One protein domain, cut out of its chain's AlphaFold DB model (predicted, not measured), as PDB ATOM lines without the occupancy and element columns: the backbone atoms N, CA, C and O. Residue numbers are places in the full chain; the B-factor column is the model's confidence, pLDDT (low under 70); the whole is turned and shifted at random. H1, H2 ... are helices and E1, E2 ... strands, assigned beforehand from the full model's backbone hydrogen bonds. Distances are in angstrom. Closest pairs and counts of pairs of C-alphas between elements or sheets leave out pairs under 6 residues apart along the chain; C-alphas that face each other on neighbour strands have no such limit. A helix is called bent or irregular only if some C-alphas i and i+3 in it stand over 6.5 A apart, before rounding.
ATOM      1  N   ALA A  25      43.543  41.405 -37.297       59.31
ATOM      2  CA  ALA A  25      43.004  41.973 -36.071       59.31
ATOM      3  C   ALA A  25      44.163  42.300 -35.112       59.31
ATOM      4  O   ALA A  25      44.678  41.430 -34.419       59.31
ATOM      5  N   GLY A  26      44.618  43.548 -35.122       60.75
ATOM      6  CA  GLY A  26      45.593  44.110 -34.192       60.75
ATOM      7  C   GLY A  26      45.741  45.601 -34.473       60.75
ATOM      8  O   GLY A  26      45.895  45.992 -35.627       60.75
ATOM      9  N   GLU A  27      45.667  46.440 -33.444       78.62
ATOM     10  CA  GLU A  27      45.764  47.893 -33.618       78.62
ATOM     11  C   GLU A  27      47.203  48.342 -33.389       78.62
ATOM     12  O   GLU A  27      47.756  48.120 -32.317       78.62
ATOM     13  N   SER A  28      47.835  48.985 -34.366       88.06
ATOM     14  CA  SER A  28      49.112  49.675 -34.161       88.06
ATOM     15  C   SER A  28      48.891  51.170 -34.030       88.06
ATOM     16  O   SER A  28      48.074  51.739 -34.748       88.06
ATOM     17  N   GLY A  29      49.636  51.823 -33.149       91.00
ATOM     18  CA  GLY A  29      49.514  53.254 -32.935       91.00
ATOM     19  C   GLY A  29      50.643  53.815 -32.093       91.00
ATOM     20  O   GLY A  29      51.469  53.079 -31.558       91.00
ATOM     21  N   THR A  30      50.661  55.133 -31.988       94.69
ATOM     22  CA  THR A  30      51.598  55.872 -31.149       94.69
ATOM     23  C   THR A  30      50.904  56.228 -29.841       94.69
ATOM     24  O   THR A  30      49.809  56.789 -29.867       94.69
ATOM     25  N   VAL A  31      51.540  55.946 -28.706       94.81
ATOM     26  CA  VAL A  31      51.163  56.507 -27.407       94.81
ATOM     27  C   VAL A  31      52.034  57.709 -27.108       94.81
ATOM     28  O   VAL A  31      53.256  57.616 -27.187       94.81
ATOM     29  N   SER A  32      51.413  58.822 -26.738       96.44
ATOM     30  CA  SER A  32      52.091  60.065 -26.369       96.44
ATOM     31  C   SER A  32      51.544  60.623 -25.062       96.44
ATOM     32  O   SER A  32      50.361  60.481 -24.777       96.44
ATOM     33  N   CYS A  33      52.392  61.271 -24.267       96.31
ATOM     34  CA  CYS A  33      51.978  61.980 -23.059       96.31
ATOM     35  C   CYS A  33      51.700  63.455 -23.366       96.31
ATOM     36  O   CYS A  33      52.581  64.155 -23.861       96.31
ATOM     37  N   ALA A  34      50.499  63.933 -23.037       94.62
ATOM     38  CA  ALA A  34      50.083  65.320 -23.252       94.62
ATOM     39  C   ALA A  34      50.600  66.301 -22.180       94.62
ATOM     40  O   ALA A  34      50.402  67.508 -22.303       94.62
ATOM     41  N   THR A  35      51.258  65.821 -21.116       95.06
ATOM     42  CA  THR A  35      51.843  66.707 -20.098       95.06
ATOM     43  C   THR A  35      52.972  67.545 -20.701       95.06
ATOM     44  O   THR A  35      53.946  67.004 -21.234       95.06
ATOM     45  N   GLN A  36      52.870  68.868 -20.549       94.31
ATOM     46  CA  GLN A  36      53.876  69.827 -21.002       94.31
ATOM     47  C   GLN A  36      55.271  69.469 -20.463       94.31
ATOM     48  O   GLN A  36      55.444  69.200 -19.277       94.31
ATOM     49  N   GLY A  37      56.267  69.421 -21.351       92.56
ATOM     50  CA  GLY A  37      57.656  69.094 -21.004       92.56
ATOM     51  C   GLY A  37      57.957  67.604 -20.775       92.56
ATOM     52  O   GLY A  37      59.124  67.241 -20.657       92.56
ATOM     53  N   CYS A  38      56.956  66.711 -20.761       95.31
ATOM     54  CA  CYS A  38      57.211  65.279 -20.588       95.31
ATOM     55  C   CYS A  38      57.857  64.665 -21.839       95.31
ATOM     56  O   CYS A  38      58.888  63.998 -21.741       95.31
ATOM     57  N   GLY A  39      57.270  64.881 -23.020       94.94
ATOM     58  CA  GLY A  39      57.800  64.363 -24.289       94.94
ATOM     59  C   GLY A  39      57.872  62.831 -24.364       94.94
ATOM     60  O   GLY A  39      58.660  62.292 -25.133       94.94
ATOM     61  N   TYR A  40      57.110  62.112 -23.532       96.50
ATOM     62  CA  TYR A  40      57.031  60.657 -23.620       96.50
ATOM     63  C   TYR A  40      56.254  60.247 -24.870       96.50
ATOM     64  O   TYR A  40      55.116  60.683 -25.060       96.50
ATOM     65  N   GLN A  41      56.855  59.375 -25.674       95.88
ATOM     66  CA  GLN A  41      56.250  58.795 -26.860       95.88
ATOM     67  C   GLN A  41      56.757  57.363 -27.052       95.88
ATOM     68  O   GLN A  41      57.936  57.088 -26.841       95.88
ATOM     69  N   THR A  42      55.873  56.448 -27.439       94.94
ATOM     70  CA  THR A  42      56.238  55.071 -27.787       94.94
ATOM     71  C   THR A  42      55.261  54.481 -28.793       94.94
ATOM     72  O   THR A  42      54.097  54.880 -28.853       94.94
ATOM     73  N   ASP A  43      55.713  53.491 -29.551       93.81
ATOM     74  CA  ASP A  43      54.875  52.767 -30.498       93.81
ATOM     75  C   ASP A  43      54.315  51.515 -29.838       93.81
ATOM     76  O   ASP A  43      55.045  50.702 -29.270       93.81
ATOM     77  N   LEU A  44      52.998  51.342 -29.928       91.00
ATOM     78  CA  LEU A  44      52.299  50.225 -29.319       91.00
ATOM     79  C   LEU A  44      51.413  49.502 -30.317       91.00
ATOM     80  O   LEU A  44      50.645  50.092 -31.078       91.00
ATOM     81  N   LYS A  45      51.504  48.175 -30.258       89.88
ATOM     82  CA  LYS A  45      50.569  47.260 -30.902       89.88
ATOM     83  C   LYS A  45      49.655  46.715 -29.819       89.88
ATOM     84  O   LYS A  45      50.162  46.136 -28.868       89.88
ATOM     85  N   ILE A  46      48.353  46.912 -29.942       88.12
ATOM     86  CA  ILE A  46      47.316  46.425 -29.034       88.12
ATOM     87  C   ILE A  46      46.701  45.160 -29.642       88.12
ATOM     88  O   ILE A  46      46.352  45.124 -30.825       88.12
ATOM     89  N   GLY A  47      46.593  44.109 -28.828       81.56
ATOM     90  CA  GLY A  47      46.102  42.799 -29.256       81.56
ATOM     91  C   GLY A  47      47.121  41.987 -30.065       81.56
ATOM     92  O   GLY A  47      48.334  42.214 -29.996       81.56
ATOM     93  N   GLY A  48      46.632  40.988 -30.805       79.56
ATOM     94  CA  GLY A  48      47.443  40.074 -31.610       79.56
ATOM     95  C   GLY A  48      46.668  39.503 -32.787       79.56
ATOM     96  O   GLY A  48      45.457  39.351 -32.710       79.56
ATOM     97  N   GLY A  49      47.370  39.184 -33.875       77.50
ATOM     98  CA  GLY A  49      46.744  38.637 -35.078       77.50
ATOM     99  C   GLY A  49      46.213  37.219 -34.865       77.50
ATOM    100  O   GLY A  49      46.654  36.511 -33.961       77.50
ATOM    101  N   ARG A  50      45.307  36.768 -35.743       74.06
ATOM    102  CA  ARG A  50      44.680  35.433 -35.660       74.06
ATOM    103  C   ARG A  50      45.691  34.295 -35.459       74.06
ATOM    104  O   ARG A  50      45.461  33.443 -34.611       74.06
ATOM    105  N   ALA A  51      46.812  34.322 -36.183       77.25
ATOM    106  CA  ALA A  51      47.869  33.305 -36.115       77.25
ATOM    107  C   ALA A  51      48.914  33.535 -35.001       77.25
ATOM    108  O   ALA A  51      49.808  32.719 -34.807       77.25
ATOM    109  N   SER A  52      48.849  34.658 -34.282       81.00
ATOM    110  CA  SER A  52      49.788  34.988 -33.209       81.00
ATOM    111  C   SER A  52      49.069  35.805 -32.131       81.00
ATOM    112  O   SER A  52      49.281  37.025 -32.055       81.00
ATOM    113  N   PRO A  53      48.228  35.155 -31.302       87.69
ATOM    114  CA  PRO A  53      47.514  35.831 -30.232       87.69
ATOM    115  C   PRO A  53      48.511  36.476 -29.272       87.69
ATOM    116  O   PRO A  53      49.563  35.921 -28.946       87.69
ATOM    117  N   SER A  54      48.199  37.687 -28.835       91.38
ATOM    118  CA  SER A  54      49.027  38.414 -27.882       91.38
ATOM    119  C   SER A  54      48.200  39.417 -27.112       91.38
ATOM    120  O   SER A  54      47.310  40.048 -27.681       91.38
ATOM    121  N   VAL A  55      48.541  39.601 -25.845       92.19
ATOM    122  CA  VAL A  55      47.979  40.645 -24.993       92.19
ATOM    123  C   VAL A  55      49.035  41.714 -24.796       92.19
ATOM    124  O   VAL A  55      50.185  41.424 -24.469       92.19
ATOM    125  N   THR A  56      48.628  42.955 -25.013       93.62
ATOM    126  CA  THR A  56      49.427  44.120 -24.650       93.62
ATOM    127  C   THR A  56      48.918  44.625 -23.320       93.62
ATOM    128  O   THR A  56      47.717  44.601 -23.066       93.62
ATOM    129  N   GLY A  57      49.825  45.054 -22.460       94.62
ATOM    130  CA  GLY A  57      49.463  45.569 -21.156       94.62
ATOM    131  C   GLY A  57      50.542  46.447 -20.558       94.62
ATOM    132  O   GLY A  57      51.595  46.674 -21.159       94.62
ATOM    133  N   TYR A  58      50.251  46.941 -19.367       96.06
ATOM    134  CA  TYR A  58      51.125  47.792 -18.584       96.06
ATOM    135  C   TYR A  58      51.571  47.073 -17.312       96.06
ATOM    136  O   TYR A  58      50.761  46.458 -16.618       96.06
ATOM    137  N   CYS A  59      52.867  47.156 -17.029       95.75
ATOM    138  CA  CYS A  59      53.462  46.704 -15.780       95.75
ATOM    139  C   CYS A  59      53.756  47.926 -14.923       95.75
ATOM    140  O   CYS A  59      54.585  48.763 -15.300       95.75
ATOM    141  N   ALA A  60      53.043  48.064 -13.805       93.44
ATOM    142  CA  ALA A  60      53.086  49.271 -12.997       93.44
ATOM    143  C   ALA A  60      54.404  49.384 -12.232       93.44
ATOM    144  O   ALA A  60      54.946  50.487 -12.124       93.44
ATOM    145  N   ARG A  61      54.963  48.260 -11.771       92.69
ATOM    146  CA  ARG A  61      56.240  48.251 -11.050       92.69
ATOM    147  C   ARG A  61      57.405  48.687 -11.930       92.69
ATOM    148  O   ARG A  61      58.181  49.546 -11.520       92.69
ATOM    149  N   GLU A  62      57.526  48.131 -13.136       92.00
ATOM    150  CA  GLU A  62      58.597  48.512 -14.070       92.00
ATOM    151  C   GLU A  62      58.258  49.745 -14.916       92.00
ATOM    152  O   GLU A  62      59.080  50.169 -15.729       92.00
ATOM    153  N   LYS A  63      57.057  50.311 -14.747       94.19
ATOM    154  CA  LYS A  63      56.547  51.463 -15.496       94.19
ATOM    155  C   LYS A  63      56.727  51.309 -17.005       94.19
ATOM    156  O   LYS A  63      57.225  52.205 -17.680       94.19
ATOM    157  N   LYS A  64      56.356  50.156 -17.558       94.00
ATOM    158  CA  LYS A  64      56.571  49.863 -18.981       94.00
ATOM    159  C   LYS A  64      55.385  49.146 -19.596       94.00
ATOM    160  O   LYS A  64      54.707  48.349 -18.952       94.00
ATOM    161  N   PHE A  65      55.185  49.397 -20.880       95.00
ATOM    162  CA  PHE A  65      54.275  48.611 -21.691       95.00
ATOM    163  C   PHE A  65      54.976  47.352 -22.182       95.00
ATOM    164  O   PHE A  65      56.132  47.397 -22.605       95.00
ATOM    165  N   VAL A  66      54.267  46.233 -22.148       94.44
ATOM    166  CA  VAL A  66      54.764  44.948 -22.632       94.44
ATOM    167  C   VAL A  66      53.722  44.282 -23.508       94.44
ATOM    168  O   VAL A  66      52.518  44.480 -23.346       94.44
ATOM    169  N   ARG A  67      54.199  43.459 -24.436       92.75
ATOM    170  CA  ARG A  67      53.360  42.617 -25.280       92.75
ATOM    171  C   ARG A  67      53.738  41.166 -25.046       92.75
ATOM    172  O   ARG A  67      54.854  40.758 -25.354       92.75
ATOM    173  N   VAL A  68      52.800  40.400 -24.508       92.06
ATOM    174  CA  VAL A  68      52.966  38.985 -24.184       92.06
ATOM    175  C   VAL A  68      52.345  38.159 -25.301       92.06
ATOM    176  O   VAL A  68      51.164  38.315 -25.619       92.06
ATOM    177  N   LYS A  69      53.147  37.294 -25.928       91.44
ATOM    178  CA  LYS A  69      52.653  36.320 -26.905       91.44
ATOM    179  C   LYS A  69      51.971  35.177 -26.161       91.44
ATOM    180  O   LYS A  69      52.522  34.656 -25.197       91.44
ATOM    181  N   LEU A  70      50.790  34.796 -26.625       91.25
ATOM    182  CA  LEU A  70      49.996  33.732 -26.032       91.25
ATOM    183  C   LEU A  70      50.123  32.446 -26.854       91.25
ATOM    184  O   LEU A  70      50.322  32.522 -28.070       91.25
ATOM    185  N   PRO A  71      49.984  31.270 -26.220       89.94
ATOM    186  CA  PRO A  71      49.974  30.003 -26.939       89.94
ATOM    187  C   PRO A  71      48.658  29.792 -27.700       89.94
ATOM    188  O   PRO A  71      48.664  29.193 -28.772       89.94
ATOM    189  N   SER A  72      47.536  30.318 -27.194       91.06
ATOM    190  CA  SER A  72      46.231  30.209 -27.848       91.06
ATOM    191  C   SER A  72      45.330  31.420 -27.582       91.06
ATOM    192  O   SER A  72      45.541  32.189 -26.642       91.06
ATOM    193  N   TRP A  73      44.273  31.575 -28.386       87.75
ATOM    194  CA  TRP A  73      43.223  32.573 -28.134       87.75
ATOM    195  C   TRP A  73      42.399  32.281 -26.876       87.75
ATOM    196  O   TRP A  73      41.856  33.214 -26.285       87.75
ATOM    197  N   ALA A  74      42.343  31.023 -26.424       90.38
ATOM    198  CA  ALA A  74      41.668  30.663 -25.178       90.38
ATOM    199  C   ALA A  74      42.350  31.290 -23.948       90.38
ATOM    200  O   ALA A  74      41.717  31.475 -22.909       90.38
ATOM    201  N   ASP A  75      43.625  31.666 -24.068       90.06
ATOM    202  CA  ASP A  75      44.388  32.300 -22.993       90.06
ATOM    203  C   ASP A  75      44.248  33.826 -22.971       90.06
ATOM    204  O   ASP A  75      44.643  34.461 -22.000       90.06
ATOM    205  N   TYR A  76      43.630  34.429 -23.991       86.69
ATOM    206  CA  TYR A  76      43.575  35.886 -24.171       86.69
ATOM    207  C   TYR A  76      42.920  36.649 -23.014       86.69
ATOM    208  O   TYR A  76      43.309  37.775 -22.707       86.69
ATOM    209  N   ARG A  77      41.925  36.039 -22.363       83.00
ATOM    210  CA  ARG A  77      41.215  36.628 -21.215       83.00
ATOM    211  C   ARG A  77      41.686  36.093 -19.866       83.00
ATOM    212  O   ARG A  77      41.158  36.506 -18.838       83.00
ATOM    213  N   LYS A  78      42.644  35.164 -19.850       91.19
ATOM    214  CA  LYS A  78      43.209  34.675 -18.592       91.19
ATOM    215  C   LYS A  78      44.117  35.755 -17.996       91.19
ATOM    216  O   LYS A  78      44.721  36.507 -18.768       91.19
ATOM    217  N   PRO A  79      44.245  35.835 -16.661       91.44
ATOM    218  CA  PRO A  79      45.205  36.729 -16.027       91.44
ATOM    219  C   PRO A  79      46.613  36.491 -16.578       91.44
ATOM    220  O   PRO A  79      47.100  35.362 -16.577       91.44
ATOM    221  N   GLN A  80      47.245  37.555 -17.067       92.81
ATOM    222  CA  GLN A  80      48.619  37.526 -17.566       92.81
ATOM    223  C   GLN A  80      49.555  38.131 -16.520       92.81
ATOM    224  O   GLN A  80      49.124  38.914 -15.674       92.81
ATOM    225  N   GLN A  81      50.836  37.782 -16.579       94.31
ATOM    226  CA  GLN A  81      51.860  38.316 -15.680       94.31
ATOM    227  C   GLN A  81      52.870  39.166 -16.445       94.31
ATOM    228  O   GLN A  81      53.113  38.963 -17.638       94.31
ATOM    229  N   CYS A  82      53.467  40.120 -15.740       94.31
ATOM    230  CA  CYS A  82      54.555  40.930 -16.252       94.31
ATOM    231  C   CYS A  82      55.825  40.090 -16.476       94.31
ATOM    232  O   CYS A  82      56.196  39.289 -15.613       94.31
ATOM    233  N   PRO A  83      56.527  40.260 -17.614       90.12
ATOM    234  CA  PRO A  83      57.767  39.540 -17.877       90.12
ATOM    235  C   PRO A  83      58.818  39.809 -16.795       90.12
ATOM    236  O   PRO A  83      59.185  40.962 -16.562       90.12
ATOM    237  N   GLY A  84      59.337  38.742 -16.181       84.12
ATOM    238  CA  GLY A  84      60.377  38.828 -15.150       84.12
ATOM    239  C   GLY A  84      59.864  39.016 -13.719       84.12
ATOM    240  O   GLY A  84      60.670  39.234 -12.819       84.12
ATOM    241  N   GLY A  85      58.553  38.910 -13.477       81.06
ATOM    242  CA  GLY A  85      57.978  39.041 -12.140       81.06
ATOM    243  C   GLY A  85      56.681  38.259 -11.947       81.06
ATOM    244  O   GLY A  85      56.208  37.572 -12.845       81.06
ATOM    245  N   LYS A  86      56.105  38.375 -10.743       85.31
ATOM    246  CA  LYS A  86      54.771  37.844 -10.397       85.31
ATOM    247  C   LYS A  86      53.681  38.925 -10.418       85.31
ATOM    248  O   LYS A  86      52.553  38.656 -10.017       85.31
ATOM    249  N   GLU A  87      54.021  40.151 -10.823       94.25
ATOM    250  CA  GLU A  87      53.050  41.241 -10.922       94.25
ATOM    251  C   GLU A  87      52.008  40.906 -12.001       94.25
ATOM    252  O   GLU A  87      52.390  40.478 -13.098       94.25
ATOM    253  N   PRO A  88      50.705  41.076 -11.719       94.44
ATOM    254  CA  PRO A  88      49.679  40.926 -12.736       94.44
ATOM    255  C   PRO A  88      49.840  42.010 -13.805       94.44
ATOM    256  O   PRO A  88      49.943  43.197 -13.507       94.44
ATOM    257  N   LEU A  89      49.825  41.593 -15.065       94.88
ATOM    258  CA  LEU A  89      49.809  42.505 -16.196       94.88
ATOM    259  C   LEU A  89      48.450  43.204 -16.249       94.88
ATOM    260  O   LEU A  89      47.426  42.524 -16.323       94.88
ATOM    261  N   GLN A  90      48.430  44.537 -16.285       95.00
ATOM    262  CA  GLN A  90      47.208  45.287 -16.564       95.00
ATOM    263  C   GLN A  90      46.941  45.243 -18.076       95.00
ATOM    264  O   GLN A  90      47.667  45.902 -18.825       95.00
ATOM    265  N   PRO A  91      45.965  44.456 -18.565       93.44
ATOM    266  CA  PRO A  91      45.744  44.320 -19.995       93.44
ATOM    267  C   PRO A  91      45.181  45.617 -20.577       93.44
ATOM    268  O   PRO A  91      44.474  46.364 -19.905       93.44
ATOM    269  N   ILE A  92      45.498  45.856 -21.845       92.38
ATOM    270  CA  ILE A  92      45.002  46.975 -22.639       92.38
ATOM    271  C   ILE A  92      44.379  46.373 -23.892       92.38
ATOM    272  O   ILE A  92      45.072  45.729 -24.687       92.38
ATOM    273  N   TYR A  93      43.077  46.583 -24.073       88.00
ATOM    274  CA  TYR A  93      42.329  46.031 -25.205       88.00
ATOM    275  C   TYR A  93      42.043  47.065 -26.293       88.00
ATOM    276  O   TYR A  93      41.808  46.696 -27.443       88.00
ATOM    277  N   SER A  94      42.114  48.352 -25.960       88.88
ATOM    278  CA  SER A  94      41.839  49.456 -26.875       88.88
ATOM    279  C   SER A  94      42.689  50.690 -26.574       88.88
ATOM    280  O   SER A  94      43.124  50.921 -25.446       88.88
ATOM    281  N   GLY A  95      42.896  51.538 -27.586       87.56
ATOM    282  CA  GLY A  95      43.617  52.804 -27.420       87.56
ATOM    283  C   GLY A  95      42.973  53.768 -26.415       87.56
ATOM    284  O   GLY A  95      43.676  54.548 -25.777       87.56
ATOM    285  N   GLY A  96      41.650  53.686 -26.224       88.38
ATOM    286  CA  GLY A  96      40.917  54.519 -25.264       88.38
ATOM    287  C   GLY A  96      41.272  54.238 -23.801       88.38
ATOM    288  O   GLY A  96      41.069  55.092 -22.942       88.38
ATOM    289  N   GLU A  97      41.849  53.072 -23.499       91.94
ATOM    290  CA  GLU A  97      42.277  52.723 -22.141       91.94
ATOM    291  C   GLU A  97      43.573  53.426 -21.720       91.94
ATOM    292  O   GLU A  97      43.848  53.496 -20.523       91.94
ATOM    293  N   MET A  98      44.333  54.014 -22.657       92.62
ATOM    294  CA  MET A  98      45.602  54.687 -22.340       92.62
ATOM    295  C   MET A  98      45.437  55.836 -21.351       92.62
ATOM    296  O   MET A  98      46.295  56.012 -20.493       92.62
ATOM    297  N   ALA A  99      44.316  56.558 -21.399       92.81
ATOM    298  CA  ALA A  99      44.042  57.661 -20.476       92.81
ATOM    299  C   ALA A  99      43.990  57.220 -18.997       92.81
ATOM    300  O   ALA A  99      44.119  58.050 -18.102       92.81
ATOM    301  N   LYS A 100      43.818  55.917 -18.729       94.00
ATOM    302  CA  LYS A 100      43.791  55.332 -17.378       94.00
ATOM    303  C   LYS A 100      45.164  54.844 -16.907       94.00
ATOM    304  O   LYS A 100      45.290  54.415 -15.763       94.00
ATOM    305  N   ILE A 101      46.174  54.868 -17.777       95.62
ATOM    306  CA  ILE A 101      47.519  54.374 -17.485       95.62
ATOM    307  C   ILE A 101      48.429  55.562 -17.149       95.62
ATOM    308  O   ILE A 101      48.480  56.529 -17.915       95.62
ATOM    309  N   PRO A 102      49.172  55.519 -16.026       96.06
ATOM    310  CA  PRO A 102      50.127  56.569 -15.704       96.06
ATOM    311  C   PRO A 102      51.265  56.584 -16.721       96.06
ATOM    312  O   PRO A 102      51.797  55.543 -17.108       96.06
ATOM    313  N   CYS A 103      51.677  57.781 -17.138       96.12
ATOM    314  CA  CYS A 103      52.811  57.938 -18.033       96.12
ATOM    315  C   CYS A 103      54.083  57.329 -17.411       96.12
ATOM    316  O   CYS A 103      54.481  57.759 -16.326       96.12
ATOM    317  N   PRO A 104      54.792  56.422 -18.109       95.75
ATOM    318  CA  PRO A 104      56.057  55.850 -17.640       95.75
ATOM    319  C   PRO A 104      57.108  56.859 -17.182       95.75
ATOM    320  O   PRO A 104      57.876  56.586 -16.263       95.75
ATOM    321  N   LYS A 105      57.140  58.030 -17.829       95.56
ATOM    322  CA  LYS A 105      58.143  59.066 -17.579       95.56
ATOM    323  C   LYS A 105      57.749  60.025 -16.455       95.56
ATOM    324  O   LYS A 105      58.584  60.320 -15.611       95.56
ATOM    325  N   CYS A 106      56.508  60.520 -16.438       94.88
ATOM    326  CA  CYS A 106      56.086  61.579 -15.506       94.88
ATOM    327  C   CYS A 106      54.975  61.177 -14.521       94.88
ATOM    328  O   CYS A 106      54.593  61.989 -13.692       94.88
ATOM    329  N   GLY A 107      54.418  59.967 -14.616       94.69
ATOM    330  CA  GLY A 107      53.379  59.454 -13.712       94.69
ATOM    331  C   GLY A 107      51.961  59.998 -13.934       94.69
ATOM    332  O   GLY A 107      51.011  59.396 -13.448       94.69
ATOM    333  N   ASN A 108      51.789  61.083 -14.695       95.94
ATOM    334  CA  ASN A 108      50.474  61.682 -14.949       95.94
ATOM    335  C   ASN A 108      49.574  60.808 -15.839       95.94
ATOM    336  O   ASN A 108      50.050  60.128 -16.751       95.94
ATOM    337  N   LEU A 109      48.259  60.905 -15.621       95.56
ATOM    338  CA  LEU A 109      47.205  60.272 -16.426       95.56
ATOM    339  C   LEU A 109      46.864  61.124 -17.657       95.56
ATOM    340  O   LEU A 109      45.781  61.684 -17.783       95.56
ATOM    341  N   SER A 110      47.842  61.281 -18.543       95.25
ATOM    342  CA  SER A 110      47.753  62.152 -19.724       95.25
ATOM    343  C   SER A 110      48.196  61.445 -21.006       95.25
ATOM    344  O   SER A 110      48.535  62.094 -21.998       95.25
ATOM    345  N   LEU A 111      48.224  60.111 -20.990       96.31
ATOM    346  CA  LEU A 111      48.544  59.320 -22.167       96.31
ATOM    347  C   LEU A 111      47.380  59.327 -23.162       96.31
ATOM    348  O   LEU A 111      46.226  59.094 -22.804       96.31
ATOM    349  N   SER A 112      47.706  59.538 -24.431       94.62
ATOM    350  CA  SER A 112      46.791  59.447 -25.563       94.62
ATOM    351  C   SER A 112      47.306  58.423 -26.570       94.62
ATOM    352  O   SER A 112      48.514  58.275 -26.750       94.62
ATOM    353  N   TYR A 113      46.392  57.703 -27.226       92.62
ATOM    354  CA  TYR A 113      46.711  56.764 -28.300       92.62
ATOM    355  C   TYR A 113      46.242  57.317 -29.640       92.62
ATOM    356  O   TYR A 113      45.056  57.600 -29.819       92.62
ATOM    357  N   LYS A 114      47.152  57.401 -30.607       92.50
ATOM    358  CA  LYS A 114      46.834  57.693 -32.004       92.50
ATOM    359  C   LYS A 114      47.036  56.432 -32.832       92.50
ATOM    360  O   LYS A 114      48.172  56.014 -33.059       92.50
ATOM    361  N   ARG A 115      45.935  55.827 -33.285       88.44
ATOM    362  CA  ARG A 115      45.970  54.666 -34.185       88.44
ATOM    363  C   ARG A 115      46.678  55.053 -35.492       88.44
ATOM    364  O   ARG A 115      46.399  56.112 -36.049       88.44
ATOM    365  N   ARG A 116      47.577  54.195 -35.970       84.75
ATOM    366  CA  ARG A 116      48.149  54.255 -37.320       84.75
ATOM    367  C   ARG A 116      47.312  53.376 -38.234       84.75
ATOM    368  O   ARG A 116      47.001  52.238 -37.875       84.75
TER     369      ARG A 116
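AT A GLANCE: This is residues 25 to 116 of the 120 residues of an uncharacterized protein of Deltaproteobacteria bacterium (UniProt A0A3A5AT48). Picture a small sandwich of two three-stranded sheets, E2 E1 E6 and E4 E3 E5, set face to face with their strands at 9 degrees to each other. The short helix H1 packs on the first sheet, chiefly at E6, and only grazes the second. The printed part has 92 residues, with named elements in the order E1 E2 E3 E4 E5 H1 E6; both sheets are antiparallel. Its class is mostly strand, though only 39 residues are in named elements. The whole is compact, with a radius of gyration of the C-alphas of 13.1 A, and flat, spanning 41 by 31 by 16 A.

HOW THE PARTS SIT: Start with E1, residues 27 to 33, the inner strand of a strongly twisted sheet. On it pair the edge strands E2, residues 41 to 46, and E6, residues 111 to 115. E1 and E2 form a hairpin; look for N 31 and O 42, 2.8 A apart. Between E1 and E6, N 30 and O 114 are within hydrogen-bond range at 2.8 A. In the other sheet, E3, residues 54 to 59, is the inner strand. It forms a hairpin with E4, residues 64 to 69, where N 57 and O 66 are 2.9 A apart. On E5, residues 90 to 92, find N 92 at 2.8 A from O 56 of E3. The parts of the two sheets that face each other are 10.7 A apart, centre to centre. The closest C-alphas of E2 and E3 are those of Ile 46 and Thr 56, 5.4 A apart. E1 and E3 are apart. H1, residues 95 to 100, is on the sheet E2 E1 E6; its closest C-alphas to E6 are those of Ala 99 and Leu 111, 5.1 A. H1 is only just irregular, with C-alphas 96 and 99 6.52 A apart. In H1, 0 of 2 O i to N i+4 pairs and 2 of 3 O i to N i+3 pairs are within hydrogen-bond range.

IN THESE COORDINATES: Find C-alpha 27 at (45.764, 47.893, -33.618); from there E1 runs 18.7 A to Cys 33. E2 measures 15.4 A, E3 15.3 A and E4 16.2 A. Find C-alpha 90 at (47.208, 45.287, -16.564), where E5 begins its 6.7 A. H1 covers 10.4 A, and E6 runs 13.1 A to C-alpha 115 at (45.970, 54.666, -34.185).

THE WHOLE: The two C-alphas farthest apart are those of Gly 37 and Ala 74, at 41.8 A. The printed part has no cut. The link E4 to E5, residues 70 to 89, is long. The mean pLDDT of the printed part is 90.6, and residues 25 to 26 are under 70.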